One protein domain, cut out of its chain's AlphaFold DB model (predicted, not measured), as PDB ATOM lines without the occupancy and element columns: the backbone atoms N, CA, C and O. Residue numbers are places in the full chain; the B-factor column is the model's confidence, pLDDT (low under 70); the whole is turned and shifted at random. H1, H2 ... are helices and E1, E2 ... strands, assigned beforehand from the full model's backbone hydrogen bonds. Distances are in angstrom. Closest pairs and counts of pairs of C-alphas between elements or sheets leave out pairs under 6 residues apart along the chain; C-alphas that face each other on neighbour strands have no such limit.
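AT A GLANCE: This is residues 191 to 270 of the 368 residues of an uncharacterized protein of Mucor ambiguus (UniProt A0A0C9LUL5). Two helices of 12 residues, H3 and H4, form an L with a tight link at its corner, and the short helix H2 packs on the first part of H3. The small hairpin E1 E2 lies over the open angle of the L, where Leu 233 of E2 comes near Val 250 of H3, with H1 near E1, and contacts between the elements are few. The printed part has 80 residues, with four named helices and two named strands in the order H1 H2 E1 E2 H3 H4; the class is mostly helix, and the sheet, order E1 - E2, is antiparallel. The whole is compact, with a radius of gyration of the C-alphas of 12.2 A and spans of 30 by 26 by 21 A.

HOW THE PARTS SIT: The closest C-alphas of H1, residues 191 to 197, and E1, residues 222 to 225, are those of Ile 193 and Tyr 224, 7.5 A apart. H2, residues 210 to 215, touches H3, residues 243 to 254, with the C-alphas of Ile 212 and Ser 245 closest at 5.2 A; H3 touches H2 with residues 245 to 249 alone. Their lines stand at a steep tilt of 60 degrees, opposite ways. E1 and E2, residues 230 to 233, are an antiparallel hairpin at 146 degrees, with N 223 and O 232 at 2.8 A, within hydrogen-bond range. H3 and H4, residues 257 to 268, only just touch, with 3 pairs of C-alphas within 8 A, and only at the corner, about perpendicular at 83 degrees; Ile 253 and Leu 260 have the closest C-alphas, 6.1 A apart. H1 and H4 are apart. Every O i to N i+4 pair is within hydrogen-bond range in H1, H3 and H4; H2 has 1 of 2, and 3 of 3 O i to N i+3 pairs.

IN THESE COORDINATES: H1 begins at C-alpha 191 (2.599, 43.497, -22.088). H3 measures 16.3 A from C-alpha 243 to C-alpha 254, and H4 16.2 A, ending at C-alpha 268 (-1.340, 42.644, -36.956).

THE WHOLE: The C-alphas of Pro 208 and Thr 227 are the two farthest apart, 35.4 A. The printed part has no cut. The link from H1 to H2, 12 residues, is long. The pLDDT is under 70 in residues 191 to 206 and 259 to 270.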
ATOM      1  N   THR A 191       3.985  43.753 -21.637       46.88
ATOM      2  CA  THR A 191       2.599  43.497 -22.088       46.88
ATOM      3  C   THR A 191       2.447  43.442 -23.606       46.88
ATOM      4  O   THR A 191       1.507  42.807 -24.080       46.88
ATOM      5  N   CYS A 192       3.389  43.980 -24.393       44.94
ATOM      6  CA  CYS A 192       3.407  43.726 -25.842       44.94
ATOM      7  C   CYS A 192       3.458  42.216 -26.133       44.94
ATOM      8  O   CYS A 192       2.767  41.729 -27.024       44.94
ATOM      9  N   ILE A 193       4.167  41.450 -25.296       47.91
ATOM     10  CA  ILE A 193       4.218  39.989 -25.393       47.91
ATOM     11  C   ILE A 193       2.882  39.366 -24.963       47.91
ATOM     12  O   ILE A 193       2.420  38.442 -25.615       47.91
ATOM     13  N   ALA A 194       2.210  39.875 -23.925       43.66
ATOM     14  CA  ALA A 194       0.932  39.325 -23.455       43.66
ATOM     15  C   ALA A 194      -0.245  39.581 -24.422       43.66
ATOM     16  O   ALA A 194      -1.088  38.704 -24.603       43.66
ATOM     17  N   LEU A 195      -0.286  40.746 -25.082       47.03
ATOM     18  CA  LEU A 195      -1.259  41.044 -26.141       47.03
ATOM     19  C   LEU A 195      -0.992  40.216 -27.405       47.03
ATOM     20  O   LEU A 195      -1.944  39.726 -28.005       47.03
ATOM     21  N   MET A 196       0.276  39.949 -27.743       47.31
ATOM     22  CA  MET A 196       0.628  38.995 -28.805       47.31
ATOM     23  C   MET A 196       0.343  37.532 -28.429       47.31
ATOM     24  O   MET A 196      -0.106  36.758 -29.266       47.31
ATOM     25  N   VAL A 197       0.513  37.153 -27.160       48.12
ATOM     26  CA  VAL A 197       0.140  35.832 -26.614       48.12
ATOM     27  C   VAL A 197      -1.386  35.642 -26.580       48.12
ATOM     28  O   VAL A 197      -1.872  34.513 -26.654       48.12
ATOM     29  N   GLY A 198      -2.150  36.737 -26.527       46.59
ATOM     30  CA  GLY A 198      -3.608  36.756 -26.668       46.59
ATOM     31  C   GLY A 198      -4.109  36.627 -28.109       46.59
ATOM     32  O   GLY A 198      -5.303  36.387 -28.309       46.59
ATOM     33  N   VAL A 199      -3.224  36.719 -29.112       51.28
ATOM     34  CA  VAL A 199      -3.543  36.384 -30.503       51.28
ATOM     35  C   VAL A 199      -3.653  34.866 -30.603       51.28
ATOM     36  O   VAL A 199      -2.771  34.153 -31.078       51.28
ATOM     37  N   THR A 200      -4.768  34.342 -30.101       52.78
ATOM     38  CA  THR A 200      -5.140  32.955 -30.334       52.78
ATOM     39  C   THR A 200      -5.197  32.742 -31.841       52.78
ATOM     40  O   THR A 200      -5.980  33.383 -32.543       52.78
ATOM     41  N   PHE A 201      -4.328  31.861 -32.341       57.03
ATOM     42  CA  PHE A 201      -4.368  31.359 -33.711       57.03
ATOM     43  C   PHE A 201      -5.833  31.104 -34.087       57.03
ATOM     44  O   PHE A 201      -6.527  30.496 -33.258       57.03
ATOM     45  N   PRO A 202      -6.333  31.552 -35.258       56.62
ATOM     46  CA  PRO A 202      -7.748  31.519 -35.555       56.62
ATOM     47  C   PRO A 202      -8.237  30.106 -35.301       56.62
ATOM     48  O   PRO A 202      -7.820  29.145 -35.953       56.62
ATOM     49  N   ARG A 203      -9.077  29.972 -34.273       58.62
ATOM     50  CA  ARG A 203      -9.537  28.679 -33.758       58.62
ATOM     51  C   ARG A 203     -10.198  27.846 -34.861       58.62
ATOM     52  O   ARG A 203     -10.273  26.627 -34.747       58.62
ATOM     53  N   THR A 204     -10.640  28.523 -35.918       57.38
ATOM     54  CA  THR A 204     -11.174  28.019 -37.183       57.38
ATOM     55  C   THR A 204     -10.166  27.198 -37.991       57.38
ATOM     56  O   THR A 204     -10.536  26.153 -38.513       57.38
ATOM     57  N   VAL A 205      -8.893  27.593 -38.044       64.44
ATOM     58  CA  VAL A 205      -7.845  26.883 -38.799       64.44
ATOM     59  C   VAL A 205      -7.431  25.593 -38.105       64.44
ATOM     60  O   VAL A 205      -7.226  24.563 -38.744       64.44
ATOM     61  N   LEU A 206      -7.331  25.638 -36.777       68.50
ATOM     62  CA  LEU A 206      -6.981  24.480 -35.952       68.50
ATOM     63  C   LEU A 206      -8.204  23.642 -35.555       68.50
ATOM     64  O   LEU A 206      -8.061  22.649 -34.840       68.50
ATOM     65  N   LEU A 207      -9.407  24.010 -36.014       75.06
ATOM     66  CA  LEU A 207     -10.654  23.313 -35.702       75.06
ATOM     67  C   LEU A 207     -10.617  21.808 -36.035       75.06
ATOM     68  O   LEU A 207     -11.025  21.033 -35.166       75.06
ATOM     69  N   PRO A 208     -10.097  21.360 -37.200       79.50
ATOM     70  CA  PRO A 208     -10.027  19.934 -37.518       79.50
ATOM     71  C   PRO A 208      -8.884  19.196 -36.799       79.50
ATOM     72  O   PRO A 208      -8.871  17.968 -36.774       79.50
ATOM     73  N   PHE A 209      -7.936  19.905 -36.176       81.44
ATOM     74  CA  PHE A 209      -6.758  19.315 -35.532       81.44
ATOM     75  C   PHE A 209      -6.854  19.402 -34.005       81.44
ATOM     76  O   PHE A 209      -6.085  20.100 -33.342       81.44
ATOM     77  N   HIS A 210      -7.818  18.669 -33.437       81.81
ATOM     78  CA  HIS A 210      -8.158  18.740 -32.011       81.81
ATOM     79  C   HIS A 210      -6.960  18.516 -31.073       81.81
ATOM     80  O   HIS A 210      -6.807  19.244 -30.096       81.81
ATOM     81  N   THR A 211      -6.081  17.568 -31.403       80.62
ATOM     82  CA  THR A 211      -4.877  17.264 -30.615       80.62
ATOM     83  C   THR A 211      -3.878  18.414 -30.612       80.62
ATOM     84  O   THR A 211      -3.343  18.754 -29.565       80.62
ATOM     85  N   ILE A 212      -3.676  19.078 -31.751       82.94
ATOM     86  CA  ILE A 212      -2.801  20.252 -31.843       82.94
ATOM     87  C   ILE A 212      -3.363  21.385 -30.969       82.94
ATOM     88  O   ILE A 212      -2.636  21.999 -30.198       82.94
ATOM     89  N   ARG A 213      -4.682  21.607 -31.011       81.00
ATOM     90  CA  ARG A 213      -5.347  22.681 -30.259       81.00
ATOM     91  C   ARG A 213      -5.262  22.527 -28.737       81.00
ATOM     92  O   ARG A 213      -5.245  23.529 -28.038       81.00
ATOM     93  N   LEU A 214      -5.268  21.298 -28.224       84.12
ATOM     94  CA  LEU A 214      -5.214  21.038 -26.780       84.12
ATOM     95  C   LEU A 214      -3.825  21.253 -26.175       84.12
ATOM     96  O   LEU A 214      -3.720  21.384 -24.957       84.12
ATOM     97  N   HIS A 215      -2.786  21.255 -27.009       83.69
ATOM     98  CA  HIS A 215      -1.390  21.215 -26.581       83.69
ATOM     99  C   HIS A 215      -0.598  22.475 -26.928       83.69
ATOM    100  O   HIS A 215       0.577  22.534 -26.597       83.69
ATOM    101  N   LEU A 216      -1.200  23.453 -27.604       82.19
ATOM    102  CA  LEU A 216      -0.524  24.703 -27.937       82.19
ATOM    103  C   LEU A 216      -1.003  25.821 -27.026       82.19
ATOM    104  O   LEU A 216      -2.189  26.161 -27.034       82.19
ATOM    105  N   TYR A 217      -0.069  26.427 -26.303       78.50
ATOM    106  CA  TYR A 217      -0.323  27.586 -25.462       78.50
ATOM    107  C   TYR A 217       0.785  28.631 -25.642       78.50
ATOM    108  O   TYR A 217       1.961  28.316 -25.791       78.50
ATOM    109  N   GLY A 218       0.411  29.911 -25.628       81.06
ATOM    110  CA  GLY A 218       1.367  31.019 -25.641       81.06
ATOM    111  C   GLY A 218       2.341  31.021 -26.825       81.06
ATOM    112  O   GLY A 218       1.926  31.049 -27.981       81.06
ATOM    113  N   THR A 219       3.643  31.029 -26.527       81.62
ATOM    114  CA  THR A 219       4.750  31.184 -27.491       81.62
ATOM    115  C   THR A 219       5.249  29.854 -28.070       81.62
ATOM    116  O   THR A 219       6.383  29.746 -28.539       81.62
ATOM    117  N   ASP A 220       4.425  28.803 -28.063       84.38
ATOM    118  CA  ASP A 220       4.811  27.471 -28.554       84.38
ATOM    119  C   ASP A 220       5.123  27.423 -30.062       84.38
ATOM    120  O   ASP A 220       5.755  26.478 -30.536       84.38
ATOM    121  N   ILE A 221       4.677  28.423 -30.826       86.50
ATOM    122  CA  ILE A 221       4.816  28.475 -32.291       86.50
ATOM    123  C   ILE A 221       5.696  29.645 -32.742       86.50
ATOM    124  O   ILE A 221       6.465  29.499 -33.694       86.50
ATOM    125  N   PHE A 222       5.595  30.787 -32.064       86.44
ATOM    126  CA  PHE A 222       6.284  32.015 -32.438       86.44
ATOM    127  C   PHE A 222       7.189  32.501 -31.315       86.44
ATOM    128  O   PHE A 222       6.790  32.495 -30.149       86.44
ATOM    129  N   ASP A 223       8.371  32.966 -31.696       85.06
ATOM    130  CA  ASP A 223       9.217  33.814 -30.870       85.06
ATOM    131  C   ASP A 223       9.031  35.267 -31.296       85.06
ATOM    132  O   ASP A 223       8.938  35.580 -32.481       85.06
ATOM    133  N   TYR A 224       8.966  36.168 -30.321       82.44
ATOM    134  CA  TYR A 224       8.996  37.598 -30.587       82.44
ATOM    135  C   TYR A 224      10.434  38.085 -30.454       82.44
ATOM    136  O   TYR A 224      11.022  37.976 -29.376       82.44
ATOM    137  N   ASN A 225      10.997  38.614 -31.537       81.69
ATOM    138  CA  ASN A 225      12.317  39.223 -31.522       81.69
ATOM    139  C   ASN A 225      12.175  40.699 -31.110       81.69
ATOM    140  O   ASN A 225      11.682  41.506 -31.902       81.69
ATOM    141  N   PRO A 226      12.590  41.083 -29.889       78.12
ATOM    142  CA  PRO A 226      12.381  42.441 -29.394       78.12
ATOM    143  C   PRO A 226      13.214  43.482 -30.147       78.12
ATOM    144  O   PRO A 226      12.846  44.650 -30.163       78.12
ATOM    145  N   THR A 227      14.316  43.072 -30.778       79.12
ATOM    146  CA  THR A 227      15.220  43.978 -31.494       79.12
ATOM    147  C   THR A 227      14.677  44.341 -32.870       79.12
ATOM    148  O   THR A 227      14.788  45.485 -33.295       79.12
ATOM    149  N   SER A 228      14.089  43.372 -33.576       79.50
ATOM    150  CA  SER A 228      13.512  43.587 -34.910       79.50
ATOM    151  C   SER A 228      12.008  43.865 -34.883       79.50
ATOM    152  O   SER A 228      11.446  44.211 -35.918       79.50
ATOM    153  N   LEU A 229      11.366  43.715 -33.717       74.75
ATOM    154  CA  LEU A 229       9.914  43.785 -33.517       74.75
ATOM    155  C   LEU A 229       9.131  42.802 -34.412       74.75
ATOM    156  O   LEU A 229       7.957  43.019 -34.711       74.75
ATOM    157  N   ASN A 230       9.775  41.705 -34.826       75.94
ATOM    158  CA  ASN A 230       9.192  40.701 -35.710       75.94
ATOM    159  C   ASN A 230       8.802  39.430 -34.947       75.94
ATOM    160  O   ASN A 230       9.510  38.976 -34.044       75.94
ATOM    161  N   LEU A 231       7.682  38.827 -35.354       78.06
ATOM    162  CA  LEU A 231       7.311  37.471 -34.955       78.06
ATOM    163  C   LEU A 231       8.024  36.465 -35.862       78.06
ATOM    164  O   LEU A 231       7.772  36.405 -37.065       78.06
ATOM    165  N   GLU A 232       8.891  35.653 -35.276       83.12
ATOM    166  CA  GLU A 232       9.639  34.608 -35.963       83.12
ATOM    167  C   GLU A 232       9.029  33.237 -35.653       83.12
ATOM    168  O   GLU A 232       8.703  32.904 -34.514       83.12
ATOM    169  N   LEU A 233       8.850  32.408 -36.682       85.94
ATOM    170  CA  LEU A 233       8.347  31.047 -36.512       85.94
ATOM    171  C   LEU A 233       9.452  30.162 -35.923       85.94
ATOM    172  O   LEU A 233      10.513  30.018 -36.538       85.94
ATOM    173  N   LYS A 234       9.185  29.511 -34.785       87.06
ATOM    174  CA  LYS A 234      10.149  28.612 -34.137       87.06
ATOM    175  C   LYS A 234      10.655  27.552 -35.108       87.06
ATOM    176  O   LYS A 234       9.880  26.873 -35.782       87.06
ATOM    177  N   GLN A 235      11.976  27.396 -35.170       86.62
ATOM    178  CA  GLN A 235      12.612  26.350 -35.978       86.62
ATOM    179  C   GLN A 235      12.932  25.096 -35.163       86.62
ATOM    180  O   GLN A 235      13.016  24.002 -35.721       86.62
ATOM    181  N   THR A 236      13.095  25.241 -33.846       88.69
ATOM    182  CA  THR A 236      13.426  24.145 -32.937       88.69
ATOM    183  C   THR A 236      12.367  24.028 -31.843       88.69
ATOM    184  O   THR A 236      11.922  25.017 -31.268       88.69
ATOM    185  N   PHE A 237      11.942  22.794 -31.562       88.69
ATOM    186  CA  PHE A 237      10.852  22.511 -30.614       88.69
ATOM    187  C   PHE A 237      11.292  21.651 -29.431       88.69
ATOM    188  O   PHE A 237      10.473  21.328 -28.581       88.69
ATOM    189  N   ARG A 238      12.575  21.262 -29.368       88.00
ATOM    190  CA  ARG A 238      13.091  20.279 -28.395       88.00
ATOM    191  C   ARG A 238      12.863  20.686 -26.935       88.00
ATOM    192  O   ARG A 238      12.772  19.811 -26.087       88.00
ATOM    193  N   ASN A 239      12.732  21.986 -26.675       87.81
ATOM    194  CA  ASN A 239      12.594  22.550 -25.333       87.81
ATOM    195  C   ASN A 239      11.147  22.941 -24.979       87.81
ATOM    196  O   ASN A 239      10.926  23.573 -23.952       87.81
ATOM    197  N   LEU A 240      10.171  22.622 -25.834       85.44
ATOM    198  CA  LEU A 240       8.763  22.923 -25.580       85.44
ATOM    199  C   LEU A 240       8.077  21.766 -24.843       85.44
ATOM    200  O   LEU A 240       8.464  20.614 -25.034       85.44
ATOM    201  N   PRO A 241       7.016  22.039 -24.061       85.69
ATOM    202  CA  PRO A 241       6.263  21.001 -23.352       85.69
ATOM    203  C   PRO A 241       5.618  19.968 -24.296       85.69
ATOM    204  O   PRO A 241       5.403  18.821 -23.906       85.69
ATOM    205  N   HIS A 242       5.343  20.345 -25.553       89.56
ATOM    206  CA  HIS A 242       4.686  19.491 -26.547       89.56
ATOM    207  C   HIS A 242       5.374  19.549 -27.930       89.56
ATOM    208  O   HIS A 242       4.782  20.021 -28.906       89.56
ATOM    209  N   PRO A 243       6.608  19.018 -28.066       87.12
ATOM    210  CA  PRO A 243       7.455  19.209 -29.251       87.12
ATOM    211  C   PRO A 243       6.816  18.686 -30.546       87.12
ATOM    212  O   PRO A 243       6.934  19.307 -31.604       87.12
ATOM    213  N   THR A 244       6.102  17.562 -30.470       90.38
ATOM    214  CA  THR A 244       5.434  16.935 -31.620       90.38
ATOM    215  C   THR A 244       4.248  17.763 -32.115       90.38
ATOM    216  O   THR A 244       4.061  17.914 -33.324       90.38
ATOM    217  N   SER A 245       3.464  18.336 -31.197       89.62
ATOM    218  CA  SER A 245       2.309  19.179 -31.527       89.62
ATOM    219  C   SER A 245       2.750  20.515 -32.127       89.62
ATOM    220  O   SER A 245       2.219  20.907 -33.167       89.62
ATOM    221  N   SER A 246       3.768  21.161 -31.548       88.69
ATOM    222  CA  SER A 246       4.354  22.403 -32.073       88.69
ATOM    223  C   SER A 246       4.986  22.207 -33.449       88.69
ATOM    224  O   SER A 246       4.707  22.976 -34.367       88.69
ATOM    225  N   SER A 247       5.748  21.125 -33.643       87.81
ATOM    226  CA  SER A 247       6.336  20.785 -34.946       87.81
ATOM    227  C   SER A 247       5.265  20.571 -36.022       87.81
ATOM    228  O   SER A 247       5.347  21.127 -37.119       87.81
ATOM    229  N   ARG A 248       4.200  19.824 -35.697       88.19
ATOM    230  CA  ARG A 248       3.088  19.577 -36.622       88.19
ATOM    231  C   ARG A 248       2.326  20.858 -36.965       88.19
ATOM    232  O   ARG A 248       1.945  21.041 -38.119       88.19
ATOM    233  N   ALA A 249       2.130  21.746 -35.992       85.81
ATOM    234  CA  ALA A 249       1.513  23.049 -36.208       85.81
ATOM    235  C   ALA A 249       2.364  23.934 -37.124       85.81
ATOM    236  O   ALA A 249       1.850  24.462 -38.106       85.81
ATOM    237  N   VAL A 250       3.674  24.025 -36.879       85.25
ATOM    238  CA  VAL A 250       4.597  24.781 -37.736       85.25
ATOM    239  C   VAL A 250       4.643  24.219 -39.153       85.25
ATOM    240  O   VAL A 250       4.589  24.986 -40.112       85.25
ATOM    241  N   HIS A 251       4.676  22.895 -39.313       86.12
ATOM    242  CA  HIS A 251       4.604  22.276 -40.634       86.12
ATOM    243  C   HIS A 251       3.297  22.636 -41.356       86.12
ATOM    244  O   HIS A 251       3.326  22.980 -42.532       86.12
ATOM    245  N   MET A 252       2.161  22.597 -40.654       83.25
ATOM    246  CA  MET A 252       0.856  22.965 -41.210       83.25
ATOM    247  C   MET A 252       0.797  24.443 -41.625       83.25
ATOM    248  O   MET A 252       0.215  24.772 -42.656       83.25
ATOM    249  N   ILE A 253       1.404  25.333 -40.840       82.00
ATOM    250  CA  ILE A 253       1.500  26.763 -41.153       82.00
ATOM    251  C   ILE A 253       2.376  26.973 -42.392       82.00
ATOM    252  O   ILE A 253       1.972  27.668 -43.319       82.00
ATOM    253  N   ARG A 254       3.539  26.312 -42.459       81.88
ATOM    254  CA  ARG A 254       4.451  26.379 -43.614       81.88
ATOM    255  C   ARG A 254       3.834  25.815 -44.889       81.88
ATOM    256  O   ARG A 254       4.030  26.385 -45.954       81.88
ATOM    257  N   SER A 255       3.070  24.725 -44.792       83.00
ATOM    258  CA  SER A 255       2.373  24.142 -45.945       83.00
ATOM    259  C   SER A 255       1.192  24.990 -46.428       83.00
ATOM    260  O   SER A 255       0.663  24.721 -47.499       83.00
ATOM    261  N   ASN A 256       0.766  25.992 -45.650       78.75
ATOM    262  CA  ASN A 256      -0.343  26.886 -45.970       78.75
ATOM    263  C   ASN A 256       0.114  28.351 -45.876       78.75
ATOM    264  O   ASN A 256      -0.362  29.111 -45.035       78.75
ATOM    265  N   THR A 257       1.027  28.760 -46.758       72.31
ATOM    266  CA  THR A 257       1.572  30.133 -46.828       72.31
ATOM    267  C   THR A 257       0.491  31.213 -46.898       72.31
ATOM    268  O   THR A 257       0.607  32.235 -46.227       72.31
ATOM    269  N   LEU A 258      -0.604  30.964 -47.624       72.56
ATOM    270  CA  LEU A 258      -1.762  31.864 -47.674       72.56
ATOM    271  C   LEU A 258      -2.363  32.107 -46.282       72.56
ATOM    272  O   LEU A 258      -2.744  33.220 -45.947       72.56
ATOM    273  N   LEU A 259      -2.423  31.066 -45.458       69.19
ATOM    274  CA  LEU A 259      -3.027  31.115 -44.137       69.19
ATOM    275  C   LEU A 259      -2.166  31.887 -43.142       69.19
ATOM    276  O   LEU A 259      -2.701  32.639 -42.332       69.19
ATOM    277  N   LEU A 260      -0.843  31.724 -43.228       69.56
ATOM    278  CA  LEU A 260       0.102  32.526 -42.457       69.56
ATOM    279  C   LEU A 260      -0.002  34.001 -42.850       69.56
ATOM    280  O   LEU A 260      -0.115  34.845 -41.972       69.56
ATOM    281  N   ASN A 261      -0.044  34.304 -44.150       67.81
ATOM    282  CA  ASN A 261      -0.170  35.679 -44.626       67.81
ATOM    283  C   ASN A 261      -1.479  36.319 -44.156       67.81
ATOM    284  O   ASN A 261      -1.441  37.417 -43.614       67.81
ATOM    285  N   THR A 262      -2.611  35.619 -44.281       65.62
ATOM    286  CA  THR A 262      -3.916  36.104 -43.807       65.62
ATOM    287  C   THR A 262      -3.956  36.264 -42.290       65.62
ATOM    288  O   THR A 262      -4.510  37.243 -41.802       65.62
ATOM    289  N   PHE A 263      -3.354  35.343 -41.532       69.38
ATOM    290  CA  PHE A 263      -3.262  35.454 -40.077       69.38
ATOM    291  C   PHE A 263      -2.423  36.658 -39.654       69.38
ATOM    292  O   PHE A 263      -2.890  37.464 -38.857       69.38
ATOM    293  N   THR A 264      -1.216  36.799 -40.204       67.88
ATOM    294  CA  THR A 264      -0.325  37.924 -39.908       67.88
ATOM    295  C   THR A 264      -0.994  39.238 -40.277       67.88
ATOM    296  O   THR A 264      -1.003  40.150 -39.461       67.88
ATOM    297  N   LEU A 265      -1.632  39.309 -41.448       65.19
ATOM    298  CA  LEU A 265      -2.463  40.439 -41.853       65.19
ATOM    299  C   LEU A 265      -3.528  40.737 -40.802       65.19
ATOM    300  O   LEU A 265      -3.483  41.792 -40.195       65.19
ATOM    301  N   GLN A 266      -4.440  39.806 -40.530       64.88
ATOM    302  CA  GLN A 266      -5.625  40.043 -39.704       64.88
ATOM    303  C   GLN A 266      -5.314  40.260 -38.215       64.88
ATOM    304  O   GLN A 266      -6.025  41.000 -37.541       64.88
ATOM    305  N   ALA A 267      -4.264  39.631 -37.688       62.16
ATOM    306  CA  ALA A 267      -3.842  39.809 -36.303       62.16
ATOM    307  C   ALA A 267      -3.045  41.103 -36.104       62.16
ATOM    308  O   ALA A 267      -3.213  41.780 -35.092       62.16
ATOM    309  N   MET A 268      -2.191  41.459 -37.066       61.00
ATOM    310  CA  MET A 268      -1.340  42.644 -36.956       61.00
ATOM    311  C   MET A 268      -2.038  43.908 -37.462       61.00
ATOM    312  O   MET A 268      -1.601  44.996 -37.117       61.00
ATOM    313  N   ILE A 269      -3.146  43.798 -38.202       62.66
ATOM    314  CA  ILE A 269      -3.866  44.928 -38.812       62.66
ATOM    315  C   ILE A 269      -4.228  46.043 -37.829       62.66
ATOM    316  O   ILE A 269      -4.146  47.222 -38.160       62.66
ATOM    317  N   HIS A 270      -4.610  45.669 -36.607       54.19
ATOM    318  CA  HIS A 270      -5.023  46.601 -35.561       54.19
ATOM    319  C   HIS A 270      -3.830  47.264 -34.862       54.19
ATOM    320  O   HIS A 270      -4.007  48.245 -34.143       54.19
TER     321      HIS A 270